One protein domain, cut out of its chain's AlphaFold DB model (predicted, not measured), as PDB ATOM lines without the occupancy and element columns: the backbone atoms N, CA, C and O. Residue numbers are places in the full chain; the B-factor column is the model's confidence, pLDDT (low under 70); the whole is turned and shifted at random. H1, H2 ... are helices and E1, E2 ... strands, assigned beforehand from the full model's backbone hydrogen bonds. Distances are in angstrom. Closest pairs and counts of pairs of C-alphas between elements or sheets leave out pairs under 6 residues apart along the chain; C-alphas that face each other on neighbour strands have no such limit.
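Overview. This is residues 44 to 115 of the 126 residues of an uncharacterized protein of Flavobacterium sp. 2 (UniProt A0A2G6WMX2). A small strand hairpin, E1 and E2, with H1 near it forms one end of a stretched-out model; H2 runs away from it as an arm towards a looped far end with H3. The printed part has 72 residues, in the order H1, E1, E2, H2, H3, the sheet antiparallel, the class mixed. It is extended, with a radius of gyration of the C-alphas of 18.2 A, spanning 47 by 25 by 22 A.

Along the chain. E1 is residues 59 to 64, E2 78 to 80. H2, residues 81 to 93, is 17.7 A long. H1 is residues 45 to 53, from C-alpha 45 at (148.700, 127.700, 82.929); H3 is residues 110 to 115, and its last C-alpha, C-alpha 115, is at (134.475, 86.013, 88.187).

Arrangement. In the hairpin, N 60 and O 79 are 3.0 A apart, within hydrogen-bond range. The closest C-alphas of E1 and H2, Phe 59 and Leu 81, are 4.9 A apart. H2 and H3 are apart. Every O i to N i+4 pair is within range in H2 and H3; in H1 2 of 5, and 3 of 6 O i to N i+3.

Size, cuts and confidence. Residues 88 to 95 stand free. The links E1 to E2 and H2 to H3 are long. The printed part has no cut; pLDDT is under 70 in 23 residues, among them 44 to 54.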
ATOM      1  N   PRO A  44     148.899 131.610  80.942       54.47
ATOM      2  CA  PRO A  44     148.733 130.352  80.232       54.47
ATOM      3  C   PRO A  44     149.300 129.235  81.101       54.47
ATOM      4  O   PRO A  44     150.513 129.035  81.209       54.47
ATOM      5  N   LEU A  45     148.388 128.563  81.801       52.03
ATOM      6  CA  LEU A  45     148.700 127.700  82.929       52.03
ATOM      7  C   LEU A  45     149.485 126.482  82.422       52.03
ATOM      8  O   LEU A  45     150.420 126.004  83.061       52.03
ATOM      9  N   ALA A  46     149.181 126.087  81.183       53.56
ATOM     10  CA  ALA A  46     149.862 125.052  80.426       53.56
ATOM     11  C   ALA A  46     151.376 125.297  80.255       53.56
ATOM     12  O   ALA A  46     152.147 124.341  80.286       53.56
ATOM     13  N   VAL A  47     151.835 126.549  80.132       52.31
ATOM     14  CA  VAL A  47     153.254 126.849  79.851       52.31
ATOM     15  C   VAL A  47     154.089 126.895  81.132       52.31
ATOM     16  O   VAL A  47     155.252 126.493  81.143       52.31
ATOM     17  N   GLN A  48     153.509 127.338  82.251       58.81
ATOM     18  CA  GLN A  48     154.266 127.456  83.500       58.81
ATOM     19  C   GLN A  48     154.525 126.114  84.180       58.81
ATOM     20  O   GLN A  48     155.523 126.003  84.895       58.81
ATOM     21  N   PHE A  49     153.679 125.101  83.958       60.16
ATOM     22  CA  PHE A  49     153.862 123.802  84.601       60.16
ATOM     23  C   PHE A  49     154.897 122.903  83.924       60.16
ATOM     24  O   PHE A  49     155.520 122.091  84.608       60.16
ATOM     25  N   GLN A  50     155.148 123.075  82.621       67.44
ATOM     26  CA  GLN A  50     156.087 122.237  81.863       67.44
ATOM     27  C   GLN A  50     157.494 122.206  82.481       67.44
ATOM     28  O   GLN A  50     158.120 121.151  82.556       67.44
ATOM     29  N   LYS A  51     157.967 123.335  83.027       69.12
ATOM     30  CA  LYS A  51     159.273 123.413  83.707       69.12
ATOM     31  C   LYS A  51     159.362 122.555  84.977       69.12
ATOM     32  O   LYS A  51     160.458 122.194  85.384       69.12
ATOM     33  N   TYR A  52     158.227 122.227  85.599       67.75
ATOM     34  CA  TYR A  52     158.175 121.399  86.805       67.75
ATOM     35  C   TYR A  52     158.034 119.906  86.492       67.75
ATOM     36  O   TYR A  52     158.488 119.094  87.291       67.75
ATOM     37  N   TYR A  53     157.501 119.537  85.319       64.62
ATOM     38  CA  TYR A  53     157.555 118.149  84.832       64.62
ATOM     39  C   TYR A  53     159.000 117.672  84.624       64.62
ATOM     40  O   TYR A  53     159.297 116.508  84.870       64.62
ATOM     41  N   ASN A  54     159.902 118.586  84.254       67.12
ATOM     42  CA  ASN A  54     161.333 118.317  84.064       67.12
ATOM     43  C   ASN A  54     162.184 118.601  85.320       67.12
ATOM     44  O   ASN A  54     163.401 118.759  85.227       67.12
ATOM     45  N   SER A  55     161.559 118.718  86.494       70.19
ATOM     46  CA  SER A  55     162.262 118.901  87.766       70.19
ATOM     47  C   SER A  55     163.210 117.731  88.060       70.19
ATOM     48  O   SER A  55     162.842 116.573  87.882       70.19
ATOM     49  N   SER A  56     164.398 118.020  88.603       75.38
ATOM     50  CA  SER A  56     165.353 116.990  89.045       75.38
ATOM     51  C   SER A  56     164.838 116.146  90.215       75.38
ATOM     52  O   SER A  56     165.242 114.996  90.371       75.38
ATOM     53  N   ALA A  57     163.943 116.703  91.034       75.62
ATOM     54  CA  ALA A  57     163.335 116.021  92.170       75.62
ATOM     55  C   ALA A  57     161.814 115.883  91.965       75.62
ATOM     56  O   ALA A  57     161.144 116.887  91.707       75.62
ATOM     57  N   PRO A  58     161.231 114.681  92.110       78.50
ATOM     58  CA  PRO A  58     159.794 114.481  91.947       78.50
ATOM     59  C   PRO A  58     159.003 115.006  93.156       78.50
ATOM     60  O   PRO A  58     159.145 114.515  94.282       78.50
ATOM     61  N   PHE A  59     158.103 115.961  92.925       82.75
ATOM     62  CA  PHE A  59     157.204 116.519  93.942       82.75
ATOM     63  C   PHE A  59     155.770 116.657  93.418       82.75
ATOM     64  O   PHE A  59     155.535 116.718  92.214       82.75
ATOM     65  N   SER A  60     154.799 116.687  94.331       79.88
ATOM     66  CA  SER A  60     153.384 116.852  93.987       79.88
ATOM     67  C   SER A  60     153.011 118.331  93.942       79.88
ATOM     68  O   SER A  60     152.909 118.956  94.992       79.88
ATOM     69  N   ILE A  61     152.744 118.888  92.756       78.31
ATOM     70  CA  ILE A  61     152.268 120.282  92.609       78.31
ATOM     71  C   ILE A  61     150.874 120.523  93.207       78.31
ATOM     72  O   ILE A  61     150.499 121.665  93.449       78.31
ATOM     73  N   TYR A  62     150.118 119.455  93.470       76.19
ATOM     74  CA  TYR A  62     148.762 119.523  94.021       76.19
ATOM     75  C   TYR A  62     148.724 119.401  95.546       76.19
ATOM     76  O   TYR A  62     147.663 119.553  96.142       76.19
ATOM     77  N   ASN A  63     149.865 119.126  96.184       82.38
ATOM     78  CA  ASN A  63     149.952 118.935  97.629       82.38
ATOM     79  C   ASN A  63     151.029 119.851  98.246       82.38
ATOM     80  O   ASN A  63     152.138 119.391  98.557       82.38
ATOM     81  N   PRO A  64     150.755 121.167  98.360       85.19
ATOM     82  CA  PRO A  64     151.646 122.100  99.038       85.19
ATOM     83  C   PRO A  64     151.735 121.769 100.530       85.19
ATOM     84  O   PRO A  64     150.789 121.273 101.140       85.19
ATOM     85  N   LYS A  65     152.879 122.072 101.143       86.31
ATOM     86  CA  LYS A  65     153.019 121.978 102.598       86.31
ATOM     87  C   LYS A  65     152.102 123.010 103.279       86.31
ATOM     88  O   LYS A  65     151.886 124.089 102.720       86.31
ATOM     89  N   PRO A  66     151.592 122.717 104.487       84.44
ATOM     90  CA  PRO A  66     150.763 123.654 105.239       84.44
ATOM     91  C   PRO A  66     151.423 125.030 105.388       84.44
ATOM     92  O   PRO A  66     152.630 125.126 105.606       84.44
ATOM     93  N   GLY A  67     150.624 126.093 105.275       85.00
ATOM     94  CA  GLY A  67     151.104 127.474 105.395       85.00
ATOM     95  C   GLY A  67     151.785 128.031 104.141       85.00
ATOM     96  O   GLY A  67     152.282 129.155 104.181       85.00
ATOM     97  N   PHE A  68     151.804 127.288 103.029       82.56
ATOM     98  CA  PHE A  68     152.331 127.786 101.765       82.56
ATOM     99  C   PHE A  68     151.238 128.175 100.762       82.56
ATOM    100  O   PHE A  68     150.295 127.425 100.518       82.56
ATOM    101  N   THR A  69     151.391 129.343 100.138       77.12
ATOM    102  CA  THR A  69     150.528 129.799  99.042       77.12
ATOM    103  C   THR A  69     150.927 129.139  97.720       77.12
ATOM    104  O   THR A  69     152.045 129.374  97.255       77.12
ATOM    105  N   PRO A  70     150.025 128.405  97.042       69.75
ATOM    106  CA  PRO A  70     150.338 127.650  95.824       69.75
ATOM    107  C   PRO A  70     150.535 128.523  94.571       69.75
ATOM    108  O   PRO A  70     150.621 128.008  93.461       69.75
ATOM    109  N   THR A  71     150.615 129.845  94.727       72.50
ATOM    110  CA  THR A  71     150.766 130.810  93.629       72.50
ATOM    111  C   THR A  71     152.155 130.781  92.986       72.50
ATOM    112  O   THR A  71     152.307 131.215  91.846       72.50
ATOM    113  N   LYS A  72     153.177 130.270  93.686       71.88
ATOM    114  CA  LYS A  72     154.542 130.098  93.165       71.88
ATOM    115  C   LYS A  72     155.049 128.706  93.506       71.88
ATOM    116  O   LYS A  72     155.142 128.363  94.676       71.88
ATOM    117  N   ILE A  73     155.426 127.913  92.506       74.19
ATOM    118  CA  ILE A  73     155.935 126.565  92.772       74.19
ATOM    119  C   ILE A  73     157.441 126.604  93.038       74.19
ATOM    120  O   ILE A  73     158.231 126.992  92.172       74.19
ATOM    121  N   GLU A  74     157.821 126.122  94.220       79.31
ATOM    122  CA  GLU A  74     159.195 125.885  94.661       79.31
ATOM    123  C   GLU A  74     159.276 124.482  95.275       79.31
ATOM    124  O   GLU A  74     158.543 124.185  96.216       79.31
ATOM    125  N   ALA A  75     160.166 123.617  94.777       75.25
ATOM    126  CA  ALA A  75     160.201 122.191  95.135       75.25
ATOM    127  C   ALA A  75     160.240 121.923  96.656       75.25
ATOM    128  O   ALA A  75     159.581 121.007  97.145       75.25
ATOM    129  N   GLY A  76     160.945 122.759  97.430       82.00
ATOM    130  CA  GLY A  76     161.038 122.632  98.893       82.00
ATOM    131  C   GLY A  76     159.724 122.882  99.646       82.00
ATOM    132  O   GLY A  76     159.617 122.539 100.827       82.00
ATOM    133  N   LYS A  77     158.718 123.446  98.976       87.06
ATOM    134  CA  LYS A  77     157.442 123.869  99.562       87.06
ATOM    135  C   LYS A  77     156.282 122.915  99.270       87.06
ATOM    136  O   LYS A  77     155.186 123.112  99.782       87.06
ATOM    137  N   TYR A  78     156.541 121.850  98.519       86.94
ATOM    138  CA  TYR A  78     155.585 120.784  98.228       86.94
ATOM    139  C   TYR A  78     156.075 119.466  98.827       86.94
ATOM    140  O   TYR A  78     157.261 119.299  99.131       86.94
ATOM    141  N   TYR A  79     155.161 118.525  99.049       86.31
ATOM    142  CA  TYR A  79     155.549 117.180  99.460       86.31
ATOM    143  C   TYR A  79     156.174 116.408  98.295       86.31
ATOM    144  O   TYR A  79     155.785 116.557  97.134       86.31
ATOM    145  N   SER A  80     157.121 115.522  98.619       85.50
ATOM    146  CA  SER A  80     157.604 114.535  97.654       85.50
ATOM    147  C   SER A  80     156.444 113.653  97.180       85.50
ATOM    148  O   SER A  80     155.454 113.455  97.899       85.50
ATOM    149  N   LEU A  81     156.558 113.085  95.976       83.44
ATOM    150  CA  LEU A  81     155.547 112.141  95.484       83.44
ATOM    151  C   LEU A  81     155.406 110.921  96.402       83.44
ATOM    152  O   LEU A  81     154.293 110.449  96.615       83.44
ATOM    153  N   VAL A  82     156.507 110.455  97.000       82.81
ATOM    154  CA  VAL A  82     156.496 109.337  97.959       82.81
ATOM    155  C   VAL A  82     155.638 109.677  99.178       82.81
ATOM    156  O   VAL A  82     154.731 108.919  99.518       82.81
ATOM    157  N   ASN A  83     155.858 110.844  99.786       81.94
ATOM    158  CA  ASN A  83     155.078 111.282 100.944       81.94
ATOM    159  C   ASN A  83     153.612 111.516 100.580       81.94
ATOM    160  O   ASN A  83     152.727 111.139 101.339       81.94
ATOM    161  N   THR A  84     153.353 112.077  99.398       79.94
ATOM    162  CA  THR A  84     151.987 112.271  98.895       79.94
ATOM    163  C   THR A  84     151.272 110.932  98.734       79.94
ATOM    164  O   THR A  84     150.146 110.785  99.192       79.94
ATOM    165  N   ARG A  85     151.933 109.921  98.159       81.06
ATOM    166  CA  ARG A  85     151.362 108.580  97.994       81.06
ATOM    167  C   ARG A  85     151.059 107.915  99.331       81.06
ATOM    168  O   ARG A  85     150.024 107.271  99.458       81.06
ATOM    169  N   LEU A  86     151.944 108.061 100.316       83.62
ATOM    170  CA  LEU A  86     151.729 107.528 101.661       83.62
ATOM    171  C   LEU A  86     150.567 108.226 102.369       83.62
ATOM    172  O   LEU A  86     149.738 107.543 102.963       83.62
ATOM    173  N   LEU A  87     150.483 109.556 102.271       80.44
ATOM    174  CA  LEU A  87     149.385 110.339 102.833       80.44
ATOM    175  C   LEU A  87     148.053 109.918 102.205       80.44
ATOM    176  O   LEU A  87     147.151 109.512 102.925       80.44
ATOM    177  N   LEU A  88     147.968 109.906 100.871       78.56
ATOM    178  CA  LEU A  88     146.770 109.476 100.146       78.56
ATOM    179  C   LEU A  88     146.390 108.037 100.487       78.56
ATOM    180  O   LEU A  88     145.229 107.766 100.755       78.56
ATOM    181  N   LYS A  89     147.359 107.116 100.545       81.56
ATOM    182  CA  LYS A  89     147.099 105.733 100.956       81.56
ATOM    183  C   LYS A  89     146.526 105.673 102.368       81.56
ATOM    184  O   LYS A  89     145.613 104.891 102.590       81.56
ATOM    185  N   LYS A  90     147.048 106.468 103.305       76.50
ATOM    186  CA  LYS A  90     146.559 106.516 104.685       76.50
ATOM    187  C   LYS A  90     145.131 107.063 104.753       76.50
ATOM    188  O   LYS A  90     144.281 106.415 105.354       76.50
ATOM    189  N   GLU A  91     144.862 108.186 104.088       75.50
ATOM    190  CA  GLU A  91     143.515 108.768 104.002       75.50
ATOM    191  C   GLU A  91     142.523 107.784 103.372       75.50
ATOM    192  O   GLU A  91     141.482 107.496 103.953       75.50
ATOM    193  N   MET A  92     142.888 107.172 102.241       74.69
ATOM    194  CA  MET A  92     142.054 106.176 101.567       74.69
ATOM    195  C   MET A  92     141.895 104.890 102.383       74.69
ATOM    196  O   MET A  92     140.838 104.283 102.333       74.69
ATOM    197  N   SER A  93     142.902 104.469 103.154       72.75
ATOM    198  CA  SER A  93     142.811 103.258 103.984       72.75
ATOM    199  C   SER A  93     141.875 103.403 105.180       72.75
ATOM    200  O   SER A  93     141.398 102.400 105.703       72.75
ATOM    201  N   ASN A  94     141.606 104.637 105.610       71.06
ATOM    202  CA  ASN A  94     140.620 104.913 106.652       71.06
ATOM    203  C   ASN A  94     139.182 104.850 106.113       71.06
ATOM    204  O   ASN A  94     138.236 104.787 106.896       71.06
ATOM    205  N   ILE A  95     139.016 104.872 104.790       73.50
ATOM    206  CA  ILE A  95     137.729 104.776 104.114       73.50
ATOM    207  C   ILE A  95     137.538 103.308 103.748       73.50
ATOM    208  O   ILE A  95     138.349 102.719 103.033       73.50
ATOM    209  N   LYS A  96     136.468 102.688 104.254       70.75
ATOM    210  CA  LYS A  96     136.085 101.362 103.761       70.75
ATOM    211  C   LYS A  96     135.777 101.501 102.267       70.75
ATOM    212  O   LYS A  96     134.988 102.383 101.930       70.75
ATOM    213  N   PRO A  97     136.401 100.701 101.384       68.25
ATOM    214  CA  PRO A  97     136.094 100.763  99.966       68.25
ATOM    215  C   PRO A  97     134.604 100.488  99.786       68.25
ATOM    216  O   PRO A  97     134.080  99.526 100.347       68.25
ATOM    217  N   GLU A  98     133.926 101.365  99.051       68.50
ATOM    218  CA  GLU A  98     132.530 101.132  98.709       68.50
ATOM    219  C   GLU A  98     132.441  99.851  97.870       68.50
ATOM    220  O   GLU A  98     133.296  99.631  96.999       68.50
ATOM    221  N   PRO A  99     131.459  98.979  98.147       67.12
ATOM    222  CA  PRO A  99     131.260  97.783  97.349       67.12
ATOM    223  C   PRO A  99     130.996  98.189  95.896       67.12
ATOM    224  O   PRO A  99     130.282  99.156  95.623       67.12
ATOM    225  N   ILE A 100     131.601  97.466  94.953       69.94
ATOM    226  CA  ILE A 100     131.481  97.780  93.521       69.94
ATOM    227  C   ILE A 100     130.046  97.520  93.057       69.94
ATOM    228  O   ILE A 100     129.537  98.220  92.179       69.94
ATOM    229  N   PHE A 101     129.386  96.536  93.669       71.06
ATOM    230  CA  PHE A 101     127.986  96.222  93.432       71.06
ATOM    231  C   PHE A 101     127.151  96.347  94.717       71.06
ATOM    232  O   PHE A 101     127.619  95.972  95.789       71.06
ATOM    233  N   PRO A 102     125.888  96.804  94.624       67.00
ATOM    234  CA  PRO A 102     125.027  97.038  95.790       67.00
ATOM    235  C   PRO A 102     124.719  95.778  96.619       67.00
ATOM    236  O   PRO A 102     124.435  95.898  97.807       67.00
ATOM    237  N   ASP A 103     124.819  94.584  96.021       67.81
ATOM    238  CA  ASP A 103     124.553  93.293  96.678       67.81
ATOM    239  C   ASP A 103     125.838  92.562  97.127       67.81
ATOM    240  O   ASP A 103     125.812  91.396  97.539       67.81
ATOM    241  N   GLU A 104     127.000  93.206  96.997       65.81
ATOM    242  CA  GLU A 104     128.294  92.581  97.237       65.81
ATOM    243  C   GLU A 104     128.623  92.521  98.735       65.81
ATOM    244  O   GLU A 104     128.651  93.533  99.428       65.81
ATOM    245  N   LYS A 105     128.906  91.317  99.253       63.50
ATOM    246  CA  LYS A 105     129.468  91.166 100.604       63.50
ATOM    247  C   LYS A 105     130.885  91.750 100.623       63.50
ATOM    248  O   LYS A 105     131.707  91.296  99.832       63.50
ATOM    249  N   ASP A 106     131.149  92.641 101.583       63.12
ATOM    250  CA  ASP A 106     132.321  93.525 101.815       63.12
ATOM    251  C   ASP A 106     133.760  92.979 101.613       63.12
ATOM    252  O   ASP A 106     134.724  93.712 101.826       63.12
ATOM    253  N   ASN A 107     133.965  91.721 101.214       67.50
ATOM    254  CA  ASN A 107     135.269  91.050 101.255       67.50
ATOM    255  C   ASN A 107     135.761  90.499  99.903       67.50
ATOM    256  O   ASN A 107     136.728  89.738  99.898       67.50
ATOM    257  N   LYS A 108     135.114  90.820  98.776       68.62
ATOM    258  CA  LYS A 108     135.562  90.372  97.447       68.62
ATOM    259  C   LYS A 108     136.339  91.474  96.732       68.62
ATOM    260  O   LYS A 108     135.986  92.647  96.772       68.62
ATOM    261  N   THR A 109     137.429  91.099  96.074       75.50
ATOM    262  CA  THR A 109     138.129  91.975  95.130       75.50
ATOM    263  C   THR A 109     137.314  92.122  93.843       75.50
ATOM    264  O   THR A 109     136.555  91.227  93.481       75.50
ATOM    265  N   PHE A 110     137.522  93.207  93.087       76.00
ATOM    266  CA  PHE A 110     136.850  93.422  91.794       76.00
ATOM    267  C   PHE A 110     136.960  92.213  90.848       76.00
ATOM    268  O   PHE A 110     135.985  91.822  90.211       76.00
ATOM    269  N   GLY A 111     138.142  91.592  90.773       79.00
ATOM    270  CA  GLY A 111     138.354  90.407  89.939       79.00
ATOM    271  C   GLY A 111     137.524  89.207  90.395       79.00
ATOM    272  O   GLY A 111     136.927  88.524  89.566       79.00
ATOM    273  N   GLU A 112     137.435  88.977  91.707       81.25
ATOM    274  CA  GLU A 112     136.587  87.928  92.281       81.25
ATOM    275  C   GLU A 112     135.106  88.221  92.034       81.25
ATOM    276  O   GLU A 112     134.367  87.318  91.654       81.25
ATOM    277  N   ALA A 113     134.676  89.474  92.186       80.81
ATOM    278  CA  ALA A 113     133.305  89.911  91.937       80.81
ATOM    279  C   ALA A 113     132.847  89.567  90.514       80.81
ATOM    280  O   ALA A 113     131.829  88.901  90.322       80.81
ATOM    281  N   VAL A 114     133.654  89.964  89.523       81.75
ATOM    282  CA  VAL A 114     133.401  89.694  88.103       81.75
ATOM    283  C   VAL A 114     133.408  88.192  87.832       81.75
ATOM    284  O   VAL A 114     132.515  87.685  87.157       81.75
ATOM    285  N   PHE A 115     134.379  87.457  88.380       85.69
ATOM    286  CA  PHE A 115     134.475  86.013  88.187       85.69
ATOM    287  C   PHE A 115     133.247  85.272  88.731       85.69
ATOM    288  O   PHE A 115     132.668  84.447  88.025       85.69
TER     289      PHE A 115